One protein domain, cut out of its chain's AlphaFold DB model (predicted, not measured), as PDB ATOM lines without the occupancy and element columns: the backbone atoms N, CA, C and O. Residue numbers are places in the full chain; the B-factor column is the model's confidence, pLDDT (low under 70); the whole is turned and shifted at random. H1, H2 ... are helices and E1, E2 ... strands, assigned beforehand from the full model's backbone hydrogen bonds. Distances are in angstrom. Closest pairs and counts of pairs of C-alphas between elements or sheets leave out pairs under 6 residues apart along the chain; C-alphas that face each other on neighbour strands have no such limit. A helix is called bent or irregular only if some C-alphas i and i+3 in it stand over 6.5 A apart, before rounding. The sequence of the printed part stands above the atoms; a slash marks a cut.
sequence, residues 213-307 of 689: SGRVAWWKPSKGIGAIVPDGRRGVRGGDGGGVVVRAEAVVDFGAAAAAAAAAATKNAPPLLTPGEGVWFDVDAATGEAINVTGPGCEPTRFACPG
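What this domain is: This is residues 213 to 307 of the 689 residues of the protein "Predicted protein" of Micromonas pusilla (strain CCMP1545) (UniProt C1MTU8). With little regular structure, the domain is one curled sheet of five strands folded back on itself like part of a barrel, with long loops and a short helix, H1, at one end. The printed part has 95 residues, 37 in named elements, in the order E1 E2 E3 H1 E4 E5; the class is mixed. The antiparallel sheet runs E3 E2 E1 E4 E5. The whole is compact, with a radius of gyration of the C-alphas of 12.5 A and spans of 32 by 27 by 25 A.

Where its parts are: E1, residues 213 to 220, 20.1 A, begins at C-alpha 213 (-19.088, -30.837, 34.357) and bends by 57 degrees at residue 217. E2 is residues 225 to 230, E3 244 to 247, H1 256 to 263, E4 278 to 283. E5, 290 to 294, ends at C-alpha 294 (-11.304, -26.507, 37.854).

How they stand to each other: In this folded sheet, bent into two leaves, E3 and E2 face E4 and E5, with E1 as hinge. E1 E2 E3 form a meander, successive antiparallel neighbours. Within hydrogen-bond range are N 217 and O 227 (E1, E2), 2.8 A; N 226 and O 246 (E2, E3), 2.8 A; N 214 and O 279 (E1, E4), 3.0 A; N 280 and O 294 (E4, E5), 2.9 A. The closest C-alphas of edge strands E3 and E5, Val 246 and Ala 290, are 5.0 A apart. H1, with every O i to N i+4 pair within range, is only just not on the sheet, with 4 pairs of C-alphas within 10 A.

The domain as a whole: The farthest C-alphas, Asp 240 and Gly 307, are 37.2 A apart. The printed part has no cut; links E2 to E3 and H1 to E4 are long. Residues 232 to 243 and 253 to 270 have pLDDT under 70.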
ATOM      1  N   SER A 213     -18.847 -31.373  33.020       82.50
ATOM      2  CA  SER A 213     -19.088 -30.837  34.357       82.50
ATOM      3  C   SER A 213     -19.582 -31.963  35.251       82.50
ATOM      4  O   SER A 213     -20.050 -32.991  34.760       82.50
ATOM      5  N   GLY A 214     -19.409 -31.832  36.562       82.81
ATOM      6  CA  GLY A 214     -19.797 -32.882  37.490       82.81
ATOM      7  C   GLY A 214     -19.534 -32.532  38.940       82.81
ATOM      8  O   GLY A 214     -19.208 -31.397  39.289       82.81
ATOM      9  N   ARG A 215     -19.644 -33.538  39.806       83.44
ATOM     10  CA  ARG A 215     -19.345 -33.407  41.234       83.44
ATOM     11  C   ARG A 215     -18.270 -34.355  41.693       83.44
ATOM     12  O   ARG A 215     -18.279 -35.534  41.344       83.44
ATOM     13  N   VAL A 216     -17.439 -33.888  42.610       83.06
ATOM     14  CA  VAL A 216     -16.478 -34.747  43.303       83.06
ATOM     15  C   VAL A 216     -17.241 -35.766  44.151       83.06
ATOM     16  O   VAL A 216     -17.914 -35.426  45.122       83.06
ATOM     17  N   ALA A 217     -17.156 -37.044  43.800       80.38
ATOM     18  CA  ALA A 217     -17.816 -38.123  44.527       80.38
ATOM     19  C   ALA A 217     -17.094 -38.444  45.837       80.38
ATOM     20  O   ALA A 217     -17.724 -38.664  46.874       80.38
ATOM     21  N   TRP A 218     -15.765 -38.491  45.773       82.69
ATOM     22  CA  TRP A 218     -14.871 -38.707  46.902       82.69
ATOM     23  C   TRP A 218     -13.470 -38.193  46.556       82.69
ATOM     24  O   TRP A 218     -13.082 -38.159  45.390       82.69
ATOM     25  N   TRP A 219     -12.710 -37.828  47.587       82.31
ATOM     26  CA  TRP A 219     -11.322 -37.385  47.479       82.31
ATOM     27  C   TRP A 219     -10.499 -38.017  48.605       82.31
ATOM     28  O   TRP A 219     -10.951 -38.049  49.754       82.31
ATOM     29  N   LYS A 220      -9.315 -38.549  48.287       79.19
ATOM     30  CA  LYS A 220      -8.355 -39.095  49.259       79.19
ATOM     31  C   LYS A 220      -7.081 -38.242  49.238       79.19
ATOM     32  O   LYS A 220      -6.188 -38.547  48.448       79.19
ATOM     33  N   PRO A 221      -6.954 -37.238  50.132       75.88
ATOM     34  CA  PRO A 221      -5.807 -36.327  50.147       75.88
ATOM     35  C   PRO A 221      -4.460 -37.049  50.215       75.88
ATOM     36  O   PRO A 221      -3.588 -36.787  49.403       75.88
ATOM     37  N   SER A 222      -4.338 -38.053  51.091       71.94
ATOM     38  CA  SER A 222      -3.092 -38.811  51.295       71.94
ATOM     39  C   SER A 222      -2.628 -39.626  50.083       71.94
ATOM     40  O   SER A 222      -1.564 -40.229  50.132       71.94
ATOM     41  N   LYS A 223      -3.474 -39.768  49.059       74.56
ATOM     42  CA  LYS A 223      -3.166 -40.498  47.824       74.56
ATOM     43  C   LYS A 223      -3.257 -39.608  46.583       74.56
ATOM     44  O   LYS A 223      -3.063 -40.125  45.492       74.56
ATOM     45  N   GLY A 224      -3.635 -38.335  46.736       78.06
ATOM     46  CA  GLY A 224      -3.859 -37.424  45.614       78.06
ATOM     47  C   GLY A 224      -4.855 -37.943  44.570       78.06
ATOM     48  O   GLY A 224      -4.711 -37.617  43.402       78.06
ATOM     49  N   ILE A 225      -5.826 -38.782  44.952       81.19
ATOM     50  CA  ILE A 225      -6.758 -39.419  44.007       81.19
ATOM     51  C   ILE A 225      -8.207 -39.260  44.459       81.19
ATOM     52  O   ILE A 225      -8.523 -39.323  45.655       81.19
ATOM     53  N   GLY A 226      -9.098 -39.098  43.489       85.62
ATOM     54  CA  GLY A 226     -10.536 -38.984  43.668       85.62
ATOM     55  C   GLY A 226     -11.318 -39.528  42.483       85.62
ATOM     56  O   GLY A 226     -10.770 -40.127  41.560       85.62
ATOM     57  N   ALA A 227     -12.625 -39.288  42.512       86.75
ATOM     58  CA  ALA A 227     -13.491 -39.521  41.364       86.75
ATOM     59  C   ALA A 227     -14.530 -38.409  41.236       86.75
ATOM     60  O   ALA A 227     -15.048 -37.921  42.245       86.75
ATOM     61  N   ILE A 228     -14.865 -38.069  39.996       84.69
ATOM     62  CA  ILE A 228     -15.904 -37.116  39.619       84.69
ATOM     63  C   ILE A 228     -17.076 -37.899  39.019       84.69
ATOM     64  O   ILE A 228     -16.888 -38.810  38.218       84.69
ATOM     65  N   VAL A 229     -18.298 -37.564  39.422       84.00
ATOM     66  CA  VAL A 229     -19.526 -38.028  38.770       84.00
ATOM     67  C   VAL A 229     -19.945 -36.940  37.785       84.00
ATOM     68  O   VAL A 229     -20.296 -35.856  38.255       84.00
ATOM     69  N   PRO A 230     -19.887 -37.192  36.464       80.69
ATOM     70  CA  PRO A 230     -20.345 -36.232  35.467       80.69
ATOM     71  C   PRO A 230     -21.832 -35.904  35.646       80.69
ATOM     72  O   PRO A 230     -22.633 -36.787  35.966       80.69
ATOM     73  N   ASP A 231     -22.204 -34.651  35.411       70.81
ATOM     74  CA  ASP A 231     -23.597 -34.209  35.401       70.81
ATOM     75  C   ASP A 231     -24.374 -34.959  34.297       70.81
ATOM     76  O   ASP A 231     -23.828 -35.361  33.271       70.81
ATOM     77  N   GLY A 232     -25.659 -35.239  34.537       60.62
ATOM     78  CA  GLY A 232     -26.497 -36.040  33.630       60.62
ATOM     79  C   GLY A 232     -26.331 -37.562  33.758       60.62
ATOM     80  O   GLY A 232     -27.254 -38.296  33.411       60.62
ATOM     81  N   ARG A 233     -25.241 -38.066  34.354       56.00
ATOM     82  CA  ARG A 233     -25.092 -39.499  34.667       56.00
ATOM     83  C   ARG A 233     -25.602 -39.811  36.077       56.00
ATOM     84  O   ARG A 233     -25.062 -39.334  37.073       56.00
ATOM     85  N   ARG A 234     -26.631 -40.660  36.195       41.19
ATOM     86  CA  ARG A 234     -27.073 -41.207  37.495       41.19
ATOM     87  C   ARG A 234     -26.404 -42.556  37.755       41.19
ATOM     88  O   ARG A 234     -26.389 -43.412  36.885       41.19
ATOM     89  N   GLY A 235     -25.942 -42.778  38.989       39.12
ATOM     90  CA  GLY A 235     -25.778 -44.143  39.515       39.12
ATOM     91  C   GLY A 235     -24.368 -44.668  39.789       39.12
ATOM     92  O   GLY A 235     -24.250 -45.844  40.121       39.12
ATOM     93  N   VAL A 236     -23.299 -43.868  39.749       38.38
ATOM     94  CA  VAL A 236     -21.948 -44.449  39.885       38.38
ATOM     95  C   VAL A 236     -21.375 -44.305  41.292       38.38
ATOM     96  O   VAL A 236     -20.711 -43.330  41.639       38.38
ATOM     97  N   ARG A 237     -21.606 -45.318  42.131       33.06
ATOM     98  CA  ARG A 237     -20.750 -45.588  43.293       33.06
ATOM     99  C   ARG A 237     -20.468 -47.082  43.390       33.06
ATOM    100  O   ARG A 237     -21.352 -47.848  43.755       33.06
ATOM    101  N   GLY A 238     -19.209 -47.440  43.159       34.06
ATOM    102  CA  GLY A 238     -18.644 -48.743  43.494       34.06
ATOM    103  C   GLY A 238     -18.015 -49.435  42.295       34.06
ATOM    104  O   GLY A 238     -18.747 -49.868  41.412       34.06
ATOM    105  N   GLY A 239     -16.685 -49.544  42.338       35.47
ATOM    106  CA  GLY A 239     -15.874 -50.529  41.615       35.47
ATOM    107  C   GLY A 239     -15.711 -50.293  40.124       35.47
ATOM    108  O   GLY A 239     -14.593 -50.101  39.665       35.47
ATOM    109  N   ASP A 240     -16.817 -50.267  39.387       37.25
ATOM    110  CA  ASP A 240     -16.789 -50.669  37.987       37.25
ATOM    111  C   ASP A 240     -17.624 -49.672  37.155       37.25
ATOM    112  O   ASP A 240     -18.853 -49.664  37.207       37.25
ATOM    113  N   GLY A 241     -16.937 -48.772  36.437       45.31
ATOM    114  CA  GLY A 241     -17.407 -48.243  35.145       45.31
ATOM    115  C   GLY A 241     -18.327 -47.012  35.084       45.31
ATOM    116  O   GLY A 241     -19.325 -47.061  34.375       45.31
ATOM    117  N   GLY A 242     -18.002 -45.863  35.700       50.94
ATOM    118  CA  GLY A 242     -18.688 -44.627  35.251       50.94
ATOM    119  C   GLY A 242     -18.387 -43.291  35.941       50.94
ATOM    120  O   GLY A 242     -18.935 -42.268  35.528       50.94
ATOM    121  N   GLY A 243     -17.555 -43.277  36.985       67.25
ATOM    122  CA  GLY A 243     -16.982 -42.050  37.532       67.25
ATOM    123  C   GLY A 243     -15.662 -41.775  36.828       67.25
ATOM    124  O   GLY A 243     -14.913 -42.712  36.565       67.25
ATOM    125  N   VAL A 244     -15.383 -40.512  36.530       79.31
ATOM    126  CA  VAL A 244     -14.123 -40.102  35.911       79.31
ATOM    127  C   VAL A 244     -13.087 -39.985  37.024       79.31
ATOM    128  O   VAL A 244     -13.288 -39.245  37.991       79.31
ATOM    129  N   VAL A 245     -12.023 -40.781  36.949       85.69
ATOM    130  CA  VAL A 245     -10.939 -40.753  37.942       85.69
ATOM    131  C   VAL A 245     -10.231 -39.407  37.845       85.69
ATOM    132  O   VAL A 245      -9.960 -38.942  36.749       85.69
ATOM    133  N   VAL A 246      -9.940 -38.776  38.981       84.88
ATOM    134  CA  VAL A 246      -9.197 -37.509  39.034       84.88
ATOM    135  C   VAL A 246      -7.977 -37.668  39.925       84.88
ATOM    136  O   VAL A 246      -8.068 -38.253  41.010       84.88
ATOM    137  N   ARG A 247      -6.844 -37.123  39.484       84.38
ATOM    138  CA  ARG A 247      -5.602 -37.061  40.258       84.38
ATOM    139  C   ARG A 247      -5.260 -35.625  40.641       84.38
ATOM    140  O   ARG A 247      -5.812 -34.684  40.078       84.38
ATOM    141  N   ALA A 248      -4.386 -35.451  41.626       81.38
ATOM    142  CA  ALA A 248      -4.022 -34.137  42.151       81.38
ATOM    143  C   ALA A 248      -3.393 -33.239  41.080       81.38
ATOM    144  O   ALA A 248      -3.644 -32.039  41.069       81.38
ATOM    145  N   GLU A 249      -2.642 -33.828  40.154       79.62
ATOM    146  CA  GLU A 249      -1.947 -33.138  39.066       79.62
ATOM    147  C   GLU A 249      -2.915 -32.583  38.016       79.62
ATOM    148  O   GLU A 249      -2.573 -31.657  37.286       79.62
ATOM    149  N   ALA A 250      -4.134 -33.125  37.951       81.50
ATOM    150  CA  ALA A 250      -5.167 -32.661  37.039       81.50
ATOM    151  C   ALA A 250      -5.874 -31.386  37.526       81.50
ATOM    152  O   ALA A 250      -6.591 -30.772  36.740       81.50
ATOM    153  N   VAL A 251      -5.718 -30.993  38.798       78.69
ATOM    154  CA  VAL A 251      -6.379 -29.812  39.377       78.69
ATOM    155  C   VAL A 251      -5.577 -28.550  39.051       78.69
ATOM    156  O   VAL A 251      -4.463 -28.371  39.532       78.69
ATOM    157  N   VAL A 252      -6.162 -27.660  38.247       72.69
ATOM    158  CA  VAL A 252      -5.463 -26.523  37.606       72.69
ATOM    159  C   VAL A 252      -5.174 -25.371  38.574       72.69
ATOM    160  O   VAL A 252      -4.292 -24.551  38.324       72.69
ATOM    161  N   ASP A 253      -5.873 -25.309  39.707       61.69
ATOM    162  CA  ASP A 253      -5.828 -24.165  40.638       61.69
ATOM    163  C   ASP A 253      -4.481 -23.961  41.331       61.69
ATOM    164  O   ASP A 253      -4.238 -22.938  41.973       61.69
ATOM    165  N   PHE A 254      -3.611 -24.956  41.221       49.78
ATOM    166  CA  PHE A 254      -2.311 -25.006  41.843       49.78
ATOM    167  C   PHE A 254      -1.309 -25.358  40.752       49.78
ATOM    168  O   PHE A 254      -1.281 -26.490  40.279       49.78
ATOM    169  N   GLY A 255      -0.464 -24.401  40.351       48.09
ATOM    170  CA  GLY A 255       0.682 -24.707  39.489       48.09
ATOM    171  C   GLY A 255       1.442 -25.928  40.028       48.09
ATOM    172  O   GLY A 255       1.431 -26.166  41.237       48.09
ATOM    173  N   ALA A 256       2.086 -26.704  39.153       45.25
ATOM    174  CA  ALA A 256       2.597 -28.058  39.434       45.25
ATOM    175  C   ALA A 256       3.300 -28.247  40.804       45.25
ATOM    176  O   ALA A 256       3.155 -29.289  41.442       45.25
ATOM    177  N   ALA A 257       4.001 -27.225  41.306       42.59
ATOM    178  CA  ALA A 257       4.648 -27.223  42.619       42.59
ATOM    179  C   ALA A 257       3.678 -27.318  43.821       42.59
ATOM    180  O   ALA A 257       3.985 -27.969  44.818       42.59
ATOM    181  N   ALA A 258       2.498 -26.699  43.747       49.06
ATOM    182  CA  ALA A 258       1.508 -26.725  44.820       49.06
ATOM    183  C   ALA A 258       0.620 -27.985  44.778       49.06
ATOM    184  O   ALA A 258       0.235 -28.481  45.838       49.06
ATOM    185  N   ALA A 259       0.396 -28.573  43.595       49.22
ATOM    186  CA  ALA A 259      -0.177 -29.917  43.464       49.22
ATOM    187  C   ALA A 259       0.741 -30.981  44.102       49.22
ATOM    188  O   ALA A 259       0.276 -31.813  44.886       49.22
ATOM    189  N   ALA A 260       2.057 -30.879  43.876       48.94
ATOM    190  CA  ALA A 260       3.060 -31.735  44.515       48.94
ATOM    191  C   ALA A 260       3.115 -31.550  46.047       48.94
ATOM    192  O   ALA A 260       3.151 -32.531  46.791       48.94
ATOM    193  N   ALA A 261       3.049 -30.309  46.546       50.59
ATOM    194  CA  ALA A 261       3.025 -30.024  47.984       50.59
ATOM    195  C   ALA A 261       1.754 -30.545  48.680       50.59
ATOM    196  O   ALA A 261       1.811 -30.991  49.826       50.59
ATOM    197  N   ALA A 262       0.610 -30.517  47.995       51.78
ATOM    198  CA  ALA A 262      -0.659 -30.981  48.536       51.78
ATOM    199  C   ALA A 262      -0.819 -32.517  48.476       51.78
ATOM    200  O   ALA A 262      -1.440 -33.093  49.369       51.78
ATOM    201  N   ALA A 263      -0.192 -33.189  47.502       50.16
ATOM    202  CA  ALA A 263      -0.022 -34.647  47.492       50.16
ATOM    203  C   ALA A 263       0.945 -35.133  48.591       50.16
ATOM    204  O   ALA A 263       0.738 -36.197  49.174       50.16
ATOM    205  N   ALA A 264       1.964 -34.329  48.920       48.50
ATOM    206  CA  ALA A 264       2.923 -34.592  49.996       48.50
ATOM    207  C   ALA A 264       2.403 -34.234  51.404       48.50
ATOM    208  O   ALA A 264       3.096 -34.449  52.403       48.50
ATOM    209  N   ALA A 265       1.204 -33.659  51.515       47.38
ATOM    210  CA  ALA A 265       0.776 -33.041  52.754       47.38
ATOM    211  C   ALA A 265       0.301 -34.034  53.832       47.38
ATOM    212  O   ALA A 265      -0.467 -34.969  53.601       47.38
ATOM    213  N   THR A 266       0.736 -33.762  55.064       50.66
ATOM    214  CA  THR A 266       0.331 -34.435  56.306       50.66
ATOM    215  C   THR A 266      -1.166 -34.240  56.609       50.66
ATOM    216  O   THR A 266      -1.844 -33.431  55.977       50.66
ATOM    217  N   LYS A 267      -1.696 -34.959  57.618       51.34
ATOM    218  CA  LYS A 267      -3.122 -35.026  58.039       51.34
ATOM    219  C   LYS A 267      -3.882 -33.682  58.187       51.34
ATOM    220  O   LYS A 267      -5.094 -33.725  58.382       51.34
ATOM    221  N   ASN A 268      -3.213 -32.527  58.102       51.31
ATOM    222  CA  ASN A 268      -3.753 -31.199  58.403       51.31
ATOM    223  C   ASN A 268      -3.798 -30.208  57.218       51.31
ATOM    224  O   ASN A 268      -4.242 -29.078  57.422       51.31
ATOM    225  N   ALA A 269      -3.363 -30.569  56.006       57.09
ATOM    226  CA  ALA A 269      -3.509 -29.659  54.864       57.09
ATOM    227  C   ALA A 269      -4.959 -29.585  54.352       57.09
ATOM    228  O   ALA A 269      -5.692 -30.579  54.420       57.09
ATOM    229  N   PRO A 270      -5.395 -28.418  53.835       63.25
ATOM    230  CA  PRO A 270      -6.694 -28.300  53.187       63.25
ATOM    231  C   PRO A 270      -6.749 -29.228  51.962       63.25
ATOM    232  O   PRO A 270      -5.775 -29.306  51.212       63.25
ATOM    233  N   PRO A 271      -7.855 -29.960  51.753       71.19
ATOM    234  CA  PRO A 271      -7.959 -30.852  50.608       71.19
ATOM    235  C   PRO A 271      -8.079 -30.032  49.315       71.19
ATOM    236  O   PRO A 271      -8.788 -29.027  49.307       71.19
ATOM    237  N   LEU A 272      -7.430 -30.474  48.227       78.88
ATOM    238  CA  LEU A 272      -7.610 -29.838  46.911       78.88
ATOM    239  C   LEU A 272      -9.066 -29.933  46.460       78.88
ATOM    240  O   LEU A 272      -9.625 -28.944  46.006       78.88
ATOM    241  N   LEU A 273      -9.674 -31.113  46.636       82.25
ATOM    242  CA  LEU A 273     -11.061 -31.362  46.269       82.25
ATOM    243  C   LEU A 273     -11.930 -31.749  47.474       82.25
ATOM    244  O   LEU A 273     -11.532 -32.514  48.359       82.25
ATOM    245  N   THR A 274     -13.162 -31.256  47.486       80.81
ATOM    246  CA  THR A 274     -14.175 -31.504  48.515       80.81
ATOM    247  C   THR A 274     -15.290 -32.394  47.975       80.81
ATOM    248  O   THR A 274     -15.941 -32.020  47.001       80.81
ATOM    249  N   PRO A 275     -15.634 -33.515  48.637       81.69
ATOM    250  CA  PRO A 275     -16.795 -34.307  48.244       81.69
ATOM    251  C   PRO A 275     -18.076 -33.465  48.138       81.69
ATOM    252  O   PRO A 275     -18.461 -32.759  49.074       81.69
ATOM    253  N   GLY A 276     -18.746 -33.578  46.996       76.44
ATOM    254  CA  GLY A 276     -19.973 -32.872  46.650       76.44
ATOM    255  C   GLY A 276     -19.779 -31.487  46.037       76.44
ATOM    256  O   GLY A 276     -20.777 -30.902  45.618       76.44
ATOM    257  N   GLU A 277     -18.557 -30.951  45.965       78.00
ATOM    258  CA  GLU A 277     -18.325 -29.716  45.214       78.00
ATOM    259  C   GLU A 277     -18.484 -29.956  43.710       78.00
ATOM    260  O   GLU A 277     -18.214 -31.055  43.215       78.00
ATOM    261  N   GLY A 278     -18.955 -28.933  43.003       82.44
ATOM    262  CA  GLY A 278     -18.983 -28.937  41.549       82.44
ATOM    263  C   GLY A 278     -17.626 -28.633  40.960       82.44
ATOM    264  O   GLY A 278     -16.913 -27.769  41.469       82.44
ATOM    265  N   VAL A 279     -17.321 -29.316  39.868       85.62
ATOM    266  CA  VAL A 279     -16.092 -29.146  39.105       85.62
ATOM    267  C   VAL A 279     -16.387 -29.176  37.614       85.62
ATOM    268  O   VAL A 279     -17.345 -29.807  37.154       85.62
ATOM    269  N   TRP A 280     -15.536 -28.492  36.870       85.69
ATOM    270  CA  TRP A 280     -15.409 -28.592  35.426       85.69
ATOM    271  C   TRP A 280     -14.141 -29.364  35.099       85.69
ATOM    272  O   TRP A 280     -13.161 -29.262  35.832       85.69
ATOM    273  N   PHE A 281     -14.184 -30.176  34.051       86.62
ATOM    274  CA  PHE A 281     -13.063 -31.023  33.665       86.62
ATOM    275  C   PHE A 281     -13.154 -31.409  32.191       86.62
ATOM    276  O   PHE A 281     -14.234 -31.436  31.597       86.62
ATOM    277  N   ASP A 282     -12.011 -31.770  31.629       85.69
ATOM    278  CA  ASP A 282     -11.918 -32.513  30.382       85.69
ATOM    279  C   ASP A 282     -11.632 -33.985  30.684       85.69
ATOM    280  O   ASP A 282     -11.187 -34.335  31.778       85.69
ATOM    281  N   VAL A 283     -11.894 -34.857  29.716       84.06
ATOM    282  CA  VAL A 283     -11.549 -36.278  29.812       84.06
ATOM    283  C   VAL A 283     -10.410 -36.553  28.848       84.06
ATOM    284  O   VAL A 283     -10.530 -36.284  27.651       84.06
ATOM    285  N   ASP A 284      -9.315 -37.082  29.376       83.44
ATOM    286  CA  ASP A 284      -8.209 -37.580  28.577       83.44
ATOM    287  C   ASP A 284      -8.677 -38.794  27.762       83.44
ATOM    288  O   ASP A 284      -9.204 -39.765  28.307       83.44
ATOM    289  N   ALA A 285      -8.514 -38.731  26.441       79.94
ATOM    290  CA  ALA A 285      -9.045 -39.751  25.542       79.94
ATOM    291  C   ALA A 285      -8.325 -41.106  25.664       79.94
ATOM    292  O   ALA A 285      -8.919 -42.131  25.343       79.94
ATOM    293  N   ALA A 286      -7.066 -41.122  26.114       82.00
ATOM    294  CA  ALA A 286      -6.266 -42.340  26.214       82.00
ATOM    295  C   ALA A 286      -6.526 -43.097  27.522       82.00
ATOM    296  O   ALA A 286      -6.549 -44.326  27.547       82.00
ATOM    297  N   THR A 287      -6.716 -42.363  28.615       82.38
ATOM    298  CA  THR A 287      -6.833 -42.919  29.970       82.38
ATOM    299  C   THR A 287      -8.262 -42.907  30.505       82.38
ATOM    300  O   THR A 287      -8.578 -43.648  31.437       82.38
ATOM    301  N   GLY A 288      -9.137 -42.066  29.947       82.75
ATOM    302  CA  GLY A 288     -10.464 -41.800  30.499       82.75
ATOM    303  C   GLY A 288     -10.431 -41.054  31.839       82.75
ATOM    304  O   GLY A 288     -11.461 -40.979  32.515       82.75
ATOM    305  N   GLU A 289      -9.269 -40.535  32.254       86.56
ATOM    306  CA  GLU A 289      -9.103 -39.754  33.479       86.56
ATOM    307  C   GLU A 289      -9.479 -38.279  33.255       86.56
ATOM    308  O   GLU A 289      -9.468 -37.760  32.138       86.56
ATOM    309  N   ALA A 290      -9.842 -37.593  34.335       86.88
ATOM    310  CA  ALA A 290     -10.140 -36.172  34.320       86.88
ATOM    311  C   ALA A 290      -8.835 -35.381  34.234       86.88
ATOM    312  O   ALA A 290      -7.934 -35.584  35.050       86.88
ATOM    313  N   ILE A 291      -8.784 -34.432  33.307       86.25
ATOM    314  CA  ILE A 291      -7.716 -33.443  33.156       86.25
ATOM    315  C   ILE A 291      -8.322 -32.037  33.204       86.25
ATOM    316  O   ILE A 291      -9.536 -31.869  33.080       86.25
ATOM    317  N   ASN A 292      -7.485 -31.021  33.409       84.38
ATOM    318  CA  ASN A 292      -7.906 -29.617  33.468       84.38
ATOM    319  C   ASN A 292      -9.050 -29.349  34.471       84.38
ATOM    320  O   ASN A 292      -9.983 -28.591  34.200       84.38
ATOM    321  N   VAL A 293      -8.995 -29.994  35.638       85.88
ATOM    322  CA  VAL A 293     -10.035 -29.908  36.660       85.88
ATOM    323  C   VAL A 293      -9.997 -28.545  37.336       85.88
ATOM    324  O   VAL A 293      -8.993 -28.156  37.932       85.88
ATOM    325  N   THR A 294     -11.113 -27.835  37.267       85.31
ATOM    326  CA  THR A 294     -11.304 -26.507  37.854       85.31
ATOM    327  C   THR A 294     -12.603 -26.459  38.645       85.31
ATOM    328  O   THR A 294     -13.473 -27.331  38.534       85.31
ATOM    329  N   GLY A 295     -12.759 -25.418  39.453       82.38
ATOM    330  CA  GLY A 295     -14.069 -25.028  39.937       82.38
ATOM    331  C   GLY A 295     -14.975 -24.535  38.796       82.38
ATOM    332  O   GLY A 295     -14.536 -24.292  37.669       82.38
ATOM    333  N   PRO A 296     -16.274 -24.368  39.075       77.88
ATOM    334  CA  PRO A 296     -17.242 -23.979  38.061       77.88
ATOM    335  C   PRO A 296     -16.897 -22.613  37.438       77.88
ATOM    336  O   PRO A 296     -16.587 -21.666  38.160       77.88
ATOM    337  N   GLY A 297     -16.948 -22.494  36.105       74.25
ATOM    338  CA  GLY A 297     -16.609 -21.244  35.408       74.25
ATOM    339  C   GLY A 297     -15.109 -21.022  35.211       74.25
ATOM    340  O   GLY A 297     -14.679 -19.881  35.035       74.25
ATOM    341  N   CYS A 298     -14.316 -22.094  35.315       76.12
ATOM    342  CA  CYS A 298     -12.854 -22.052  35.395       76.12
ATOM    343  C   CYS A 298     -12.353 -21.197  36.573       76.12
ATOM    344  O   CYS A 298     -11.270 -20.612  36.523       76.12
ATOM    345  N   GLU A 299     -13.172 -21.052  37.614       80.81
ATOM    346  CA  GLU A 299     -12.744 -20.473  38.881       80.81
ATOM    347  C   GLU A 299     -11.967 -21.512  39.687       80.81
ATOM    348  O   GLU A 299     -12.140 -22.712  39.467       80.81
ATOM    349  N   PRO A 300     -11.170 -21.080  40.673       82.69
ATOM    350  CA  PRO A 300     -10.545 -22.024  41.571       82.69
ATOM    351  C   PRO A 300     -11.569 -22.927  42.277       82.69
ATOM    352  O   PRO A 300     -12.666 -22.481  42.642       82.69
ATOM    353  N   THR A 301     -11.206 -24.189  42.505       83.56
ATOM    354  CA  THR A 301     -11.923 -25.130  43.376       83.56
ATOM    355  C   THR A 301     -12.150 -24.520  44.751       83.56
ATOM    356  O   THR A 301     -11.530 -23.535  45.166       83.56
ATOM    357  N   ARG A 302     -13.096 -25.100  45.493       79.94
ATOM    358  CA  ARG A 302     -13.684 -24.476  46.677       79.94
ATOM    359  C   ARG A 302     -12.660 -23.952  47.678       79.94
ATOM    360  O   ARG A 302     -12.875 -22.879  48.223       79.94
ATOM    361  N   PHE A 303     -11.591 -24.695  47.951       75.19
ATOM    362  CA  PHE A 303     -10.594 -24.295  48.946       75.19
ATOM    363  C   PHE A 303      -9.646 -23.197  48.461       75.19
ATOM    364  O   PHE A 303      -9.181 -22.410  49.283       75.19
ATOM    365  N   ALA A 304      -9.390 -23.132  47.156       76.69
ATOM    366  CA  ALA A 304      -8.566 -22.101  46.534       76.69
ATOM    367  C   ALA A 304      -9.371 -20.833  46.187       76.69
ATOM    368  O   ALA A 304      -8.795 -19.779  45.925       76.69
ATOM    369  N   CYS A 305     -10.704 -20.912  46.193       76.38
ATOM    370  CA  CYS A 305     -11.566 -19.802  45.815       76.38
ATOM    371  C   CYS A 305     -11.503 -18.641  46.838       76.38
ATOM    372  O   CYS A 305     -11.681 -18.869  48.042       76.38
ATOM    373  N   PRO A 306     -11.312 -17.382  46.389       79.94
ATOM    374  CA  PRO A 306     -11.313 -16.213  47.268       79.94
ATOM    375  C   PRO A 306     -12.567 -16.121  48.152       79.94
ATOM    376  O   PRO A 306     -13.692 -16.263  47.669       79.94
ATOM    377  N   GLY A 307     -12.372 -15.877  49.453       74.88
ATOM    378  CA  GLY A 307     -13.441 -15.754  50.456       74.88
ATOM    379  C   GLY A 307     -14.022 -17.080  50.971       74.88
ATOM    380  O   GLY A 307     -14.765 -17.086  51.954       74.88
TER     381      GLY A 307